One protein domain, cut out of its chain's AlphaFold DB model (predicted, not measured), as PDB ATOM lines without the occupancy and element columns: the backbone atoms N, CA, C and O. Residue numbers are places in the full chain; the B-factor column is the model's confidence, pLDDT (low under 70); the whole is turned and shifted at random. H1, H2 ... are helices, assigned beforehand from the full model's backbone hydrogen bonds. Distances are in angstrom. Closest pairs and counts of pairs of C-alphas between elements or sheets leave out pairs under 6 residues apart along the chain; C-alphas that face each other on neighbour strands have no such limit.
ATOM      1  N   ASP A  75     233.268 184.910 347.154       53.25
ATOM      2  CA  ASP A  75     232.777 184.913 348.524       53.25
ATOM      3  C   ASP A  75     233.112 186.309 349.055       53.25
ATOM      4  O   ASP A  75     234.272 186.697 349.177       53.25
ATOM      5  N   ALA A  76     232.076 187.121 349.219       56.81
ATOM      6  CA  ALA A  76     232.201 188.533 349.524       56.81
ATOM      7  C   ALA A  76     232.933 188.773 350.843       56.81
ATOM      8  O   ALA A  76     233.774 189.668 350.942       56.81
ATOM      9  N   CYS A  77     232.667 187.907 351.822       59.28
ATOM     10  CA  CYS A  77     233.379 187.888 353.083       59.28
ATOM     11  C   CYS A  77     234.845 187.506 352.867       59.28
ATOM     12  O   CYS A  77     235.716 188.195 353.393       59.28
ATOM     13  N   HIS A  78     235.122 186.492 352.040       64.06
ATOM     14  CA  HIS A  78     236.489 186.112 351.679       64.06
ATOM     15  C   HIS A  78     237.250 187.233 350.957       64.06
ATOM     16  O   HIS A  78     238.450 187.365 351.159       64.06
ATOM     17  N   THR A  79     236.602 188.054 350.127       59.97
ATOM     18  CA  THR A  79     237.276 189.185 349.464       59.97
ATOM     19  C   THR A  79     237.675 190.276 350.441       59.97
ATOM     20  O   THR A  79     238.795 190.774 350.352       59.97
ATOM     21  N   VAL A  80     236.809 190.604 351.401       62.28
ATOM     22  CA  VAL A  80     237.154 191.537 352.484       62.28
ATOM     23  C   VAL A  80     238.293 190.966 353.340       62.28
ATOM     24  O   VAL A  80     239.262 191.670 353.613       62.28
ATOM     25  N   ASP A  81     238.243 189.676 353.690       68.81
ATOM     26  CA  ASP A  81     239.305 189.019 354.468       68.81
ATOM     27  C   ASP A  81     240.631 188.928 353.705       68.81
ATOM     28  O   ASP A  81     241.695 189.154 354.277       68.81
ATOM     29  N   ALA A  82     240.588 188.614 352.411       64.94
ATOM     30  CA  ALA A  82     241.770 188.537 351.565       64.94
ATOM     31  C   ALA A  82     242.408 189.919 351.383       64.94
ATOM     32  O   ALA A  82     243.629 190.041 351.479       64.94
ATOM     33  N   ALA A  83     241.594 190.960 351.177       66.12
ATOM     34  CA  ALA A  83     242.068 192.338 351.111       66.12
ATOM     35  C   ALA A  83     242.706 192.772 352.438       66.12
ATOM     36  O   ALA A  83     243.786 193.361 352.433       66.12
ATOM     37  N   ARG A  84     242.096 192.412 353.575       71.62
ATOM     38  CA  ARG A  84     242.658 192.676 354.904       71.62
ATOM     39  C   ARG A  84     243.988 191.956 355.112       71.62
ATOM     40  O   ARG A  84     244.971 192.594 355.475       71.62
ATOM     41  N   GLY A  85     244.039 190.656 354.828       66.88
ATOM     42  CA  GLY A  85     245.259 189.861 354.959       66.88
ATOM     43  C   GLY A  85     246.388 190.354 354.051       66.88
ATOM     44  O   GLY A  85     247.550 190.338 354.452       66.88
ATOM     45  N   TRP A  86     246.060 190.842 352.850       76.44
ATOM     46  CA  TRP A  86     247.029 191.508 351.983       76.44
ATOM     47  C   TRP A  86     247.511 192.834 352.584       76.44
ATOM     48  O   TRP A  86     248.717 193.026 352.678       76.44
ATOM     49  N   LEU A  87     246.613 193.712 353.048       69.81
ATOM     50  CA  LEU A  87     246.972 195.015 353.637       69.81
ATOM     51  C   LEU A  87     247.906 194.893 354.849       69.81
ATOM     52  O   LEU A  87     248.826 195.700 355.003       69.81
ATOM     53  N   GLU A  88     247.664 193.893 355.698       73.81
ATOM     54  CA  GLU A  88     248.471 193.600 356.888       73.81
ATOM     55  C   GLU A  88     249.860 193.034 356.530       73.81
ATOM     56  O   GLU A  88     250.824 193.254 357.263       73.81
ATOM     57  N   ALA A  89     249.984 192.328 355.399       72.38
ATOM     58  CA  ALA A  89     251.243 191.744 354.931       72.38
ATOM     59  C   ALA A  89     252.036 192.651 353.971       72.38
ATOM     60  O   ALA A  89     253.246 192.464 353.819       72.38
ATOM     61  N   ALA A  90     251.363 193.592 353.307       70.38
ATOM     62  CA  ALA A  90     251.937 194.464 352.295       70.38
ATOM     63  C   ALA A  90     252.946 195.451 352.892       70.38
ATOM     64  O   ALA A  90     252.766 196.013 353.976       70.38
ATOM     65  N   THR A  91     254.011 195.695 352.139       78.44
ATOM     66  CA  THR A  91     254.996 196.737 352.431       78.44
ATOM     67  C   THR A  91     254.416 198.136 352.201       78.44
ATOM     68  O   THR A  91     253.421 198.318 351.498       78.44
ATOM     69  N   GLU A  92     255.057 199.158 352.776       83.62
ATOM     70  CA  GLU A  92     254.670 200.561 352.567       83.62
ATOM     71  C   GLU A  92     254.683 200.942 351.078       83.62
ATOM     72  O   GLU A  92     253.733 201.559 350.597       83.62
ATOM     73  N   ASP A  93     255.695 200.487 350.330       78.56
ATOM     74  CA  ASP A  93     255.815 200.727 348.888       78.56
ATOM     75  C   ASP A  93     254.681 200.060 348.086       78.56
ATOM     76  O   ASP A  93     254.163 200.655 347.139       78.56
ATOM     77  N   GLU A  94     254.261 198.845 348.461       75.62
ATOM     78  CA  GLU A  94     253.151 198.134 347.805       75.62
ATOM     79  C   GLU A  94     251.807 198.828 348.051       75.62
ATOM     80  O   GLU A  94     251.036 199.025 347.109       75.62
ATOM     81  N   ARG A  95     251.545 199.262 349.292       77.12
ATOM     82  CA  ARG A  95     250.339 200.036 349.629       77.12
ATOM     83  C   ARG A  95     250.316 201.374 348.900       77.12
ATOM     84  O   ARG A  95     249.304 201.723 348.301       77.12
ATOM     85  N   TYR A  96     251.444 202.080 348.879       80.75
ATOM     86  CA  TYR A  96     251.575 203.349 348.169       80.75
ATOM     87  C   TYR A  96     251.376 203.198 346.653       80.75
ATOM     88  O   TYR A  96     250.763 204.058 346.018       80.75
ATOM     89  N   SER A  97     251.868 202.107 346.058       78.19
ATOM     90  CA  SER A  97     251.646 201.816 344.639       78.19
ATOM     91  C   SER A  97     250.161 201.643 344.329       78.19
ATOM     92  O   SER A  97     249.667 202.268 343.393       78.19
ATOM     93  N   LEU A  98     249.443 200.854 345.133       74.69
ATOM     94  CA  LEU A  98     248.006 200.649 344.950       74.69
ATOM     95  C   LEU A  98     247.214 201.943 345.189       74.69
ATOM     96  O   LEU A  98     246.318 202.268 344.421       74.69
ATOM     97  N   ASP A  99     247.593 202.746 346.179       76.38
ATOM     98  CA  ASP A  99     246.980 204.056 346.421       76.38
ATOM     99  C   ASP A  99     247.114 205.008 345.228       76.38
ATOM    100  O   ASP A  99     246.174 205.734 344.891       76.38
ATOM    101  N   ARG A 100     248.263 204.979 344.543       74.88
ATOM    102  CA  ARG A 100     248.460 205.728 343.296       74.88
ATOM    103  C   ARG A 100     247.592 205.219 342.158       74.88
ATOM    104  O   ARG A 100     247.156 206.028 341.346       74.88
ATOM    105  N   GLU A 101     247.345 203.919 342.089       73.44
ATOM    106  CA  GLU A 101     246.429 203.343 341.102       73.44
ATOM    107  C   GLU A 101     244.970 203.717 341.397       73.44
ATOM    108  O   GLU A 101     244.222 204.008 340.467       73.44
ATOM    109  N   LEU A 102     244.578 203.771 342.675       70.19
ATOM    110  CA  LEU A 102     243.202 204.057 343.096       70.19
ATOM    111  C   LEU A 102     242.804 205.533 342.961       70.19
ATOM    112  O   LEU A 102     241.670 205.819 342.592       70.19
ATOM    113  N   VAL A 103     243.705 206.466 343.286       70.56
ATOM    114  CA  VAL A 103     243.386 207.910 343.355       70.56
ATOM    115  C   VAL A 103     244.085 208.711 342.244       70.56
ATOM    116  O   VAL A 103     243.831 209.901 342.066       70.56
ATOM    117  N   GLY A 104     244.978 208.076 341.475       62.88
ATOM    118  CA  GLY A 104     245.783 208.681 340.406       62.88
ATOM    119  C   GLY A 104     246.909 209.574 340.933       62.88
ATOM    120  O   GLY A 104     248.084 209.373 340.619       62.88
ATOM    121  N   ASP A 105     246.552 210.540 341.773       62.16
ATOM    122  CA  ASP A 105     247.450 211.523 342.359       62.16
ATOM    123  C   ASP A 105     247.243 211.540 343.884       62.16
ATOM    124  O   ASP A 105     246.345 212.190 344.416       62.16
ATOM    125  N   VAL A 106     248.096 210.805 344.607       57.19
ATOM    126  CA  VAL A 106     248.080 210.701 346.081       57.19
ATOM    127  C   VAL A 106     248.595 212.014 346.682       57.19
ATOM    128  O   VAL A 106     249.731 212.106 347.145       57.19
ATOM    129  N   TRP A 107     247.824 213.098 346.597       56.41
ATOM    130  CA  TRP A 107     248.255 214.399 347.114       56.41
ATOM    131  C   TRP A 107     248.069 214.479 348.637       56.41
ATOM    132  O   TRP A 107     247.006 214.161 349.158       56.41
ATOM    133  N   PHE A 108     249.123 214.956 349.312       47.06
ATOM    134  CA  PHE A 108     249.301 215.439 350.701       47.06
ATOM    135  C   PHE A 108     248.751 214.632 351.902       47.06
ATOM    136  O   PHE A 108     249.297 214.787 352.992       47.06
ATOM    137  N   TRP A 109     247.740 213.775 351.750       52.44
ATOM    138  CA  TRP A 109     247.062 213.107 352.868       52.44
ATOM    139  C   TRP A 109     247.293 211.588 352.915       52.44
ATOM    140  O   TRP A 109     247.249 211.032 353.997       52.44
ATOM    141  N   GLY A 110     247.635 210.917 351.812       66.88
ATOM    142  CA  GLY A 110     247.721 209.445 351.755       66.88
ATOM    143  C   GLY A 110     246.487 208.833 351.087       66.88
ATOM    144  O   GLY A 110     245.474 209.520 350.927       66.88
ATOM    145  N   GLY A 111     246.594 207.587 350.623       80.06
ATOM    146  CA  GLY A 111     245.525 206.909 349.889       80.06
ATOM    147  C   GLY A 111     244.739 205.901 350.735       80.06
ATOM    148  O   GLY A 111     245.014 205.742 351.931       80.06
ATOM    149  N   PRO A 112     243.733 205.238 350.137       80.12
ATOM    150  CA  PRO A 112     242.819 204.363 350.859       80.12
ATOM    151  C   PRO A 112     243.514 203.233 351.632       80.12
ATOM    152  O   PRO A 112     243.157 202.964 352.775       80.12
ATOM    153  N   CYS A 113     244.540 202.603 351.064       81.88
ATOM    154  CA  CYS A 113     245.261 201.490 351.678       81.88
ATOM    155  C   CYS A 113     246.048 201.933 352.912       81.88
ATOM    156  O   CYS A 113     245.973 201.286 353.959       81.88
ATOM    157  N   ASP A 114     246.797 203.033 352.803       85.19
ATOM    158  CA  ASP A 114     247.569 203.582 353.920       85.19
ATOM    159  C   ASP A 114     246.653 204.021 355.074       85.19
ATOM    160  O   ASP A 114     246.899 203.704 356.242       85.19
ATOM    161  N   TRP A 115     245.537 204.683 354.756       87.69
ATOM    162  CA  TRP A 115     244.568 205.094 355.768       87.69
ATOM    163  C   TRP A 115     243.846 203.922 356.428       87.69
ATOM    164  O   TRP A 115     243.651 203.943 357.643       87.69
ATOM    165  N   THR A 116     243.498 202.874 355.680       86.56
ATOM    166  CA  THR A 116     242.924 201.657 356.266       86.56
ATOM    167  C   THR A 116     243.918 200.940 357.166       86.56
ATOM    168  O   THR A 116     243.543 200.522 358.258       86.56
ATOM    169  N   TYR A 117     245.190 200.851 356.776       85.12
ATOM    170  CA  TYR A 117     246.216 200.267 357.638       85.12
ATOM    171  C   TYR A 117     246.365 201.056 358.954       85.12
ATOM    172  O   TYR A 117     246.302 200.477 360.038       85.12
ATOM    173  N   LYS A 118     246.443 202.393 358.879       89.81
ATOM    174  CA  LYS A 118     246.469 203.275 360.062       89.81
ATOM    175  C   LYS A 118     245.226 203.127 360.939       89.81
ATOM    176  O   LYS A 118     245.333 203.214 362.163       89.81
ATOM    177  N   LEU A 119     244.051 202.923 360.339       87.12
ATOM    178  CA  LEU A 119     242.808 202.710 361.077       87.12
ATOM    179  C   LEU A 119     242.897 201.434 361.914       87.12
ATOM    180  O   LEU A 119     242.619 201.475 363.111       87.12
ATOM    181  N   LEU A 120     243.324 200.328 361.299       86.50
ATOM    182  CA  LEU A 120     243.480 199.041 361.975       86.50
ATOM    183  C   LEU A 120     244.493 199.127 363.125       86.50
ATOM    184  O   LEU A 120     244.192 198.672 364.228       86.50
ATOM    185  N   ASP A 121     245.635 199.785 362.907       87.56
ATOM    186  CA  ASP A 121     246.636 200.029 363.954       87.56
ATOM    187  C   ASP A 121     246.059 200.862 365.115       87.56
ATOM    188  O   ASP A 121     246.268 200.549 366.290       87.56
ATOM    189  N   THR A 122     245.278 201.902 364.807       86.12
ATOM    190  CA  THR A 122     244.668 202.769 365.829       86.12
ATOM    191  C   THR A 122     243.584 202.031 366.623       86.12
ATOM    192  O   THR A 122     243.480 202.198 367.836       86.12
ATOM    193  N   ILE A 123     242.798 201.168 365.974       85.12
ATOM    194  CA  ILE A 123     241.814 200.308 366.646       85.12
ATOM    195  C   ILE A 123     242.515 199.275 367.536       85.12
ATOM    196  O   ILE A 123     242.072 199.029 368.658       85.12
ATOM    197  N   ALA A 124     243.644 198.713 367.098       85.69
ATOM    198  CA  ALA A 124     244.440 197.819 367.935       85.69
ATOM    199  C   ALA A 124     244.960 198.531 369.201       85.69
ATOM    200  O   ALA A 124     244.883 197.968 370.295       85.69
ATOM    201  N   ALA A 125     245.418 199.782 369.079       80.44
ATOM    202  CA  ALA A 125     245.797 200.615 370.222       80.44
ATOM    203  C   ALA A 125     244.602 200.916 371.148       80.44
ATOM    204  O   ALA A 125     244.724 200.821 372.373       80.44
ATOM    205  N   LEU A 126     243.419 201.185 370.584       80.88
ATOM    206  CA  LEU A 126     242.184 201.355 371.356       80.88
ATOM    207  C   LEU A 126     241.860 200.093 372.174       80.88
ATOM    208  O   LEU A 126     241.576 200.186 373.369       80.88
ATOM    209  N   HIS A 127     241.967 198.908 371.567       84.62
ATOM    210  CA  HIS A 127     241.779 197.623 372.253       84.62
ATOM    211  C   HIS A 127     242.839 197.345 373.325       84.62
ATOM    212  O   HIS A 127     242.552 196.668 374.314       84.62
ATOM    213  N   ALA A 128     244.047 197.892 373.173       89.25
ATOM    214  CA  ALA A 128     245.088 197.847 374.195       89.25
ATOM    215  C   ALA A 128     244.826 198.801 375.382       89.25
ATOM    216  O   ALA A 128     245.563 198.765 376.369       89.25
ATOM    217  N   GLY A 129     243.762 199.611 375.324       84.00
ATOM    218  CA  GLY A 129     243.359 200.542 376.376       84.00
ATOM    219  C   GLY A 129     243.945 201.947 376.232       84.00
ATOM    220  O   GLY A 129     243.920 202.708 377.201       84.00
ATOM    221  N   GLU A 130     244.484 202.299 375.061       90.38
ATOM    222  CA  GLU A 130     244.970 203.651 374.783       90.38
ATOM    223  C   GLU A 130     243.814 204.621 374.477       90.38
ATOM    224  O   GLU A 130     242.815 204.258 373.853       90.38
ATOM    225  N   ASP A 131     243.951 205.882 374.896       89.38
ATOM    226  CA  ASP A 131     242.969 206.937 374.614       89.38
ATOM    227  C   ASP A 131     243.176 207.510 373.204       89.38
ATOM    228  O   ASP A 131     243.795 208.557 373.005       89.38
ATOM    229  N   VAL A 132     242.704 206.759 372.204       88.31
ATOM    230  CA  VAL A 132     242.901 207.058 370.775       88.31
ATOM    231  C   VAL A 132     241.591 207.233 370.000       88.31
ATOM    232  O   VAL A 132     241.614 207.294 368.774       88.31
ATOM    233  N   ARG A 133     240.436 207.380 370.670       86.62
ATOM    234  CA  ARG A 133     239.133 207.557 369.986       86.62
ATOM    235  C   ARG A 133     239.131 208.737 369.010       86.62
ATOM    236  O   ARG A 133     238.677 208.601 367.880       86.62
ATOM    237  N   GLY A 134     239.706 209.875 369.406       86.56
ATOM    238  CA  GLY A 134     239.839 211.035 368.517       86.56
ATOM    239  C   GLY A 134     240.711 210.758 367.284       86.56
ATOM    240  O   GLY A 134     240.436 211.283 366.206       86.56
ATOM    241  N   ALA A 135     241.724 209.897 367.418       88.44
ATOM    242  CA  ALA A 135     242.551 209.460 366.296       88.44
ATOM    243  C   ALA A 135     241.783 208.504 365.372       88.44
ATOM    244  O   ALA A 135     241.854 208.682 364.159       88.44
ATOM    245  N   VAL A 136     240.988 207.573 365.919       87.88
ATOM    246  CA  VAL A 136     240.094 206.702 365.130       87.88
ATOM    247  C   VAL A 136     239.143 207.545 364.280       87.88
ATOM    248  O   VAL A 136     239.101 207.352 363.067       87.88
ATOM    249  N   LYS A 137     238.461 208.540 364.877       87.50
ATOM    250  CA  LYS A 137     237.563 209.457 364.144       87.50
ATOM    251  C   LYS A 137     238.284 210.160 362.995       87.50
ATOM    252  O   LYS A 137     237.783 210.193 361.876       87.50
ATOM    253  N   ASN A 138     239.465 210.718 363.269       88.12
ATOM    254  CA  ASN A 138     240.243 211.459 362.277       88.12
ATOM    255  C   ASN A 138     240.674 210.557 361.112       88.12
ATOM    256  O   ASN A 138     240.453 210.900 359.954       88.12
ATOM    257  N   VAL A 139     241.234 209.384 361.420       89.38
ATOM    258  CA  VAL A 139     241.708 208.429 360.412       89.38
ATOM    259  C   VAL A 139     240.548 207.893 359.571       89.38
ATOM    260  O   VAL A 139     240.661 207.860 358.347       89.38
ATOM    261  N   ALA A 140     239.420 207.537 360.192       88.12
ATOM    262  CA  ALA A 140     238.225 207.100 359.475       88.12
ATOM    263  C   ALA A 140     237.675 208.206 358.556       88.12
ATOM    264  O   ALA A 140     237.402 207.948 357.387       88.12
ATOM    265  N   GLY A 141     237.595 209.451 359.041       87.50
ATOM    266  CA  GLY A 141     237.163 210.592 358.228       87.50
ATOM    267  C   GLY A 141     238.061 210.829 357.009       87.50
ATOM    268  O   GLY A 141     237.558 211.020 355.904       87.50
ATOM    269  N   ARG A 142     239.388 210.741 357.181       88.00
ATOM    270  CA  ARG A 142     240.360 210.857 356.079       88.00
ATOM    271  C   ARG A 142     240.270 209.712 355.078       88.00
ATOM    272  O   ARG A 142     240.410 209.947 353.880       88.00
ATOM    273  N   LEU A 143     240.024 208.494 355.551       87.56
ATOM    274  CA  LEU A 143     239.814 207.340 354.685       87.56
ATOM    275  C   LEU A 143     238.588 207.537 353.787       87.56
ATOM    276  O   LEU A 143     238.679 207.313 352.583       87.56
ATOM    277  N   VAL A 144     237.472 208.004 354.353       85.56
ATOM    278  CA  VAL A 144     236.255 208.303 353.583       85.56
ATOM    279  C   VAL A 144     236.521 209.377 352.531       85.56
ATOM    280  O   VAL A 144     236.217 209.153 351.366       85.56
ATOM    281  N   GLU A 145     237.157 210.494 352.901       85.38
ATOM    282  CA  GLU A 145     237.534 211.554 351.946       85.38
ATOM    283  C   GLU A 145     238.412 211.013 350.802       85.38
ATOM    284  O   GLU A 145     238.251 211.393 349.643       85.38
ATOM    285  N   SER A 146     239.342 210.108 351.119       83.88
ATOM    286  CA  SER A 146     240.226 209.477 350.134       83.88
ATOM    287  C   SER A 146     239.459 208.565 349.172       83.88
ATOM    288  O   SER A 146     239.700 208.588 347.965       83.88
ATOM    289  N   LEU A 147     238.496 207.794 349.684       80.88
ATOM    290  CA  LEU A 147     237.649 206.920 348.875       80.88
ATOM    291  C   LEU A 147     236.618 207.697 348.038       80.88
ATOM    292  O   LEU A 147     236.348 207.306 346.906       80.88
ATOM    293  N   GLU A 148     236.082 208.807 348.549       80.75
ATOM    294  CA  GLU A 148     235.244 209.747 347.789       80.75
ATOM    295  C   GLU A 148     236.042 210.381 346.635       80.75
ATOM    296  O   GLU A 148     235.560 210.480 345.507       80.75
ATOM    297  N   ALA A 149     237.297 210.770 346.882       76.94
ATOM    298  CA  ALA A 149     238.177 211.270 345.828       76.94
ATOM    299  C   ALA A 149     238.481 210.191 344.776       76.94
ATOM    300  O   ALA A 149     238.470 210.484 343.577       76.94
ATOM    301  N   ALA A 150     238.700 208.945 345.211       72.31
ATOM    302  CA  ALA A 150     238.861 207.809 344.310       72.31
ATOM    303  C   ALA A 150     237.608 207.637 343.434       72.31
ATOM    304  O   ALA A 150     237.724 207.610 342.208       72.31
ATOM    305  N   SER A 151     236.412 207.607 344.037       71.00
ATOM    306  CA  SER A 151     235.146 207.390 343.322       71.00
ATOM    307  C   SER A 151     234.810 208.499 342.318       71.00
ATOM    308  O   SER A 151     234.264 208.204 341.253       71.00
ATOM    309  N   ALA A 152     235.180 209.752 342.606       65.81
ATOM    310  CA  ALA A 152     234.948 210.908 341.736       65.81
ATOM    311  C   ALA A 152     235.929 211.021 340.550       65.81
ATOM    312  O   ALA A 152     235.645 211.728 339.577       65.81
ATOM    313  N   SER A 153     237.084 210.349 340.602       59.44
ATOM    314  CA  SER A 153     238.061 210.356 339.509       59.44
ATOM    315  C   SER A 153     237.541 209.530 338.315       59.44
ATOM    316  O   SER A 153     237.593 208.303 338.261       59.44
ATOM    317  N   ALA A 154     236.917 210.220 337.360       46.50
ATOM    318  CA  ALA A 154     236.178 209.610 336.261       46.50
ATOM    319  C   ALA A 154     237.087 208.888 335.231       46.50
ATOM    320  O   ALA A 154     237.765 209.538 334.435       46.50
ATOM    321  N   SER A 155     236.959 207.549 335.192       47.00
ATOM    322  CA  SER A 155     237.385 206.560 334.165       47.00
ATOM    323  C   SER A 155     238.753 205.854 334.329       47.00
ATOM    324  O   SER A 155     239.773 206.535 334.396       47.00
ATOM    325  N   PRO A 156     238.840 204.501 334.238       48.72
ATOM    326  CA  PRO A 156     237.862 203.456 334.509       48.72
ATOM    327  C   PRO A 156     238.256 202.749 335.812       48.72
ATOM    328  O   PRO A 156     239.009 201.781 335.837       48.72
ATOM    329  N   LEU A 157     237.641 203.170 336.904       47.28
ATOM    330  CA  LEU A 157     237.614 202.422 338.154       47.28
ATOM    331  C   LEU A 157     236.954 201.024 338.007       47.28
ATOM    332  O   LEU A 157     236.811 200.323 338.995       47.28
ATOM    333  N   GLY A 158     236.570 200.580 336.803       52.12
ATOM    334  CA  GLY A 158     235.985 199.257 336.564       52.12
ATOM    335  C   GLY A 158     236.853 198.095 337.065       52.12
ATOM    336  O   GLY A 158     236.309 197.101 337.526       52.12
ATOM    337  N   GLU A 159     238.186 198.228 337.044       56.78
ATOM    338  CA  GLU A 159     239.087 197.205 337.608       56.78
ATOM    339  C   GLU A 159     239.405 197.430 339.098       56.78
ATOM    340  O   GLU A 159     239.646 196.472 339.827       56.78
ATOM    341  N   ALA A 160     239.367 198.679 339.573       62.19
ATOM    342  CA  ALA A 160     239.785 199.061 340.926       62.19
ATOM    343  C   ALA A 160     238.626 199.242 341.933       62.19
ATOM    344  O   ALA A 160     238.855 199.254 343.143       62.19
ATOM    345  N   ARG A 161     237.372 199.323 341.470       69.00
ATOM    346  CA  ARG A 161     236.150 199.397 342.296       69.00
ATOM    347  C   ARG A 161     236.009 198.233 343.266       69.00
ATOM    348  O   ARG A 161     235.730 198.509 344.430       69.00
ATOM    349  N   PRO A 162     236.239 196.963 342.871       72.88
ATOM    350  CA  PRO A 162     236.185 195.856 343.821       72.88
ATOM    351  C   PRO A 162     237.173 196.035 344.977       72.88
ATOM    352  O   PRO A 162     236.844 195.746 346.123       72.88
ATOM    353  N   THR A 163     238.362 196.568 344.686       73.88
ATOM    354  CA  THR A 163     239.393 196.859 345.688       73.88
ATOM    355  C   THR A 163     238.973 198.006 346.601       73.88
ATOM    356  O   THR A 163     239.047 197.864 347.817       73.88
ATOM    357  N   ALA A 164     238.461 199.108 346.049       74.12
ATOM    358  CA  ALA A 164     237.945 200.225 346.840       74.12
ATOM    359  C   ALA A 164     236.773 199.799 347.745       74.12
ATOM    360  O   ALA A 164     236.745 200.156 348.921       74.12
ATOM    361  N   LEU A 165     235.850 198.975 347.234       77.25
ATOM    362  CA  LEU A 165     234.756 198.385 348.012       77.25
ATOM    363  C   LEU A 165     235.262 197.444 349.108       77.25
ATOM    364  O   LEU A 165     234.728 197.459 350.213       77.25
ATOM    365  N   ALA A 166     236.289 196.640 348.833       78.38
ATOM    366  CA  ALA A 166     236.884 195.772 349.842       78.38
ATOM    367  C   ALA A 166     237.541 196.588 350.967       78.38
ATOM    368  O   ALA A 166     237.320 196.296 352.138       78.38
ATOM    369  N   ILE A 167     238.281 197.649 350.623       79.38
ATOM    370  CA  ILE A 167     238.904 198.583 351.576       79.38
ATOM    371  C   ILE A 167     237.840 199.286 352.433       79.38
ATOM    372  O   ILE A 167     237.942 199.328 353.660       79.38
ATOM    373  N   LEU A 168     236.778 199.775 351.793       83.38
ATOM    374  CA  LEU A 168     235.612 200.354 352.455       83.38
ATOM    375  C   LEU A 168     234.945 199.351 353.409       83.38
ATOM    376  O   LEU A 168     234.641 199.690 354.551       83.38
ATOM    377  N   GLY A 169     234.798 198.096 352.981       84.44
ATOM    378  CA  GLY A 169     234.267 197.008 353.797       84.44
ATOM    379  C   GLY A 169     235.094 196.711 355.047       84.44
ATOM    380  O   GLY A 169     234.517 196.494 356.110       84.44
ATOM    381  N   ILE A 170     236.429 196.759 354.957       84.25
ATOM    382  CA  ILE A 170     237.320 196.609 356.122       84.25
ATOM    383  C   ILE A 170     237.071 197.729 357.132       84.25
ATOM    384  O   ILE A 170     236.992 197.473 358.330       84.25
ATOM    385  N   CYS A 171     236.940 198.966 356.654       86.44
ATOM    386  CA  CYS A 171     236.698 200.115 357.517       86.44
ATOM    387  C   CYS A 171     235.355 200.013 358.247       86.44
ATOM    388  O   CYS A 171     235.310 200.158 359.468       86.44
ATOM    389  N   VAL A 172     234.286 199.714 357.508       88.44
ATOM    390  CA  VAL A 172     232.933 199.567 358.051       88.44
ATOM    391  C   VAL A 172     232.872 198.427 359.076       88.44
ATOM    392  O   VAL A 172     232.336 198.626 360.164       88.44
ATOM    393  N   ASP A 173     233.479 197.268 358.788       86.62
ATOM    394  CA  ASP A 173     233.560 196.140 359.733       86.62
ATOM    395  C   ASP A 173     234.342 196.509 361.004       86.62
ATOM    396  O   ASP A 173     233.926 196.178 362.114       86.62
ATOM    397  N   ALA A 174     235.450 197.243 360.866       84.62
ATOM    398  CA  ALA A 174     236.280 197.647 361.997       84.62
ATOM    399  C   ALA A 174     235.593 198.689 362.903       84.62
ATOM    400  O   ALA A 174     235.714 198.616 364.125       84.62
ATOM    401  N   LEU A 175     234.841 199.635 362.331       89.12
ATOM    402  CA  LEU A 175     234.048 200.599 363.104       89.12
ATOM    403  C   LEU A 175     232.827 199.944 363.758       89.12
ATOM    404  O   LEU A 175     232.499 200.255 364.903       89.12
ATOM    405  N   ALA A 176     232.197 198.992 363.069       88.38
ATOM    406  CA  ALA A 176     231.122 198.191 363.634       88.38
ATOM    407  C   ALA A 176     231.602 197.318 364.806       88.38
ATOM    408  O   ALA A 176     230.863 197.162 365.776       88.38
ATOM    409  N   GLU A 177     232.827 196.779 364.738       86.88
ATOM    410  CA  GLU A 177     233.453 195.973 365.797       86.88
ATOM    411  C   GLU A 177     233.615 196.739 367.112       86.88
ATOM    412  O   GLU A 177     233.372 196.174 368.178       86.88
ATOM    413  N   ILE A 178     233.993 198.016 367.043       84.75
ATOM    414  CA  ILE A 178     234.165 198.864 368.231       84.75
ATOM    415  C   ILE A 178     232.875 199.569 368.666       84.75
ATOM    416  O   ILE A 178     232.932 200.383 369.587       84.75
ATOM    417  N   ASP A 179     231.753 199.273 367.999       89.06
ATOM    418  CA  ASP A 179     230.477 199.990 368.098       89.06
ATOM    419  C   ASP A 179     230.690 201.507 368.111       89.06
ATOM    420  O   ASP A 179     230.449 202.188 369.110       89.06
TER     421      ASP A 179
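This is residues 75 to 179 of the 343 residues of an uncharacterized protein of Pseudozyma antarctica (UniProt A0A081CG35). Three long helices, H3, H4 and H5, make an up-and-down bundle, each running against the one before; H1 crosses H5, and H2 packs on H3 and H4. The 105 printed residues, with five named helices, H1 to H5 in order, and no named strand, are all helix in class. The whole is compact, radius of gyration of the C-alphas 13.3 A, spans 42 by 34 by 24 A.

H1, residues 76 to 89, begins at C-alpha 76 (232.201, 188.533, 349.524). H2 is residues 92 to 103; H3, 112 to 127, 22.5 A; H4, 133 to 152, 28.8 A; H5, 161 to 177, 23.9 A, ends at C-alpha 177 (233.453, 195.973, 365.797).

H1 touches H5, about perpendicular at 87 degrees, closest C-alphas Val 80 and Ala 166, 5.0 A. H2 touches the hub, H3, at Arg 95 and Cys 113, 5.7 A. Hairpin H3 and H4 touch at Trp 115 and Leu 143, 5.4 A. Every O i to N i+4 pair is within hydrogen-bond range in H1 to H5.

The printed part has no cut and no long link. Residues with pLDDT under 70 include 152 to 161.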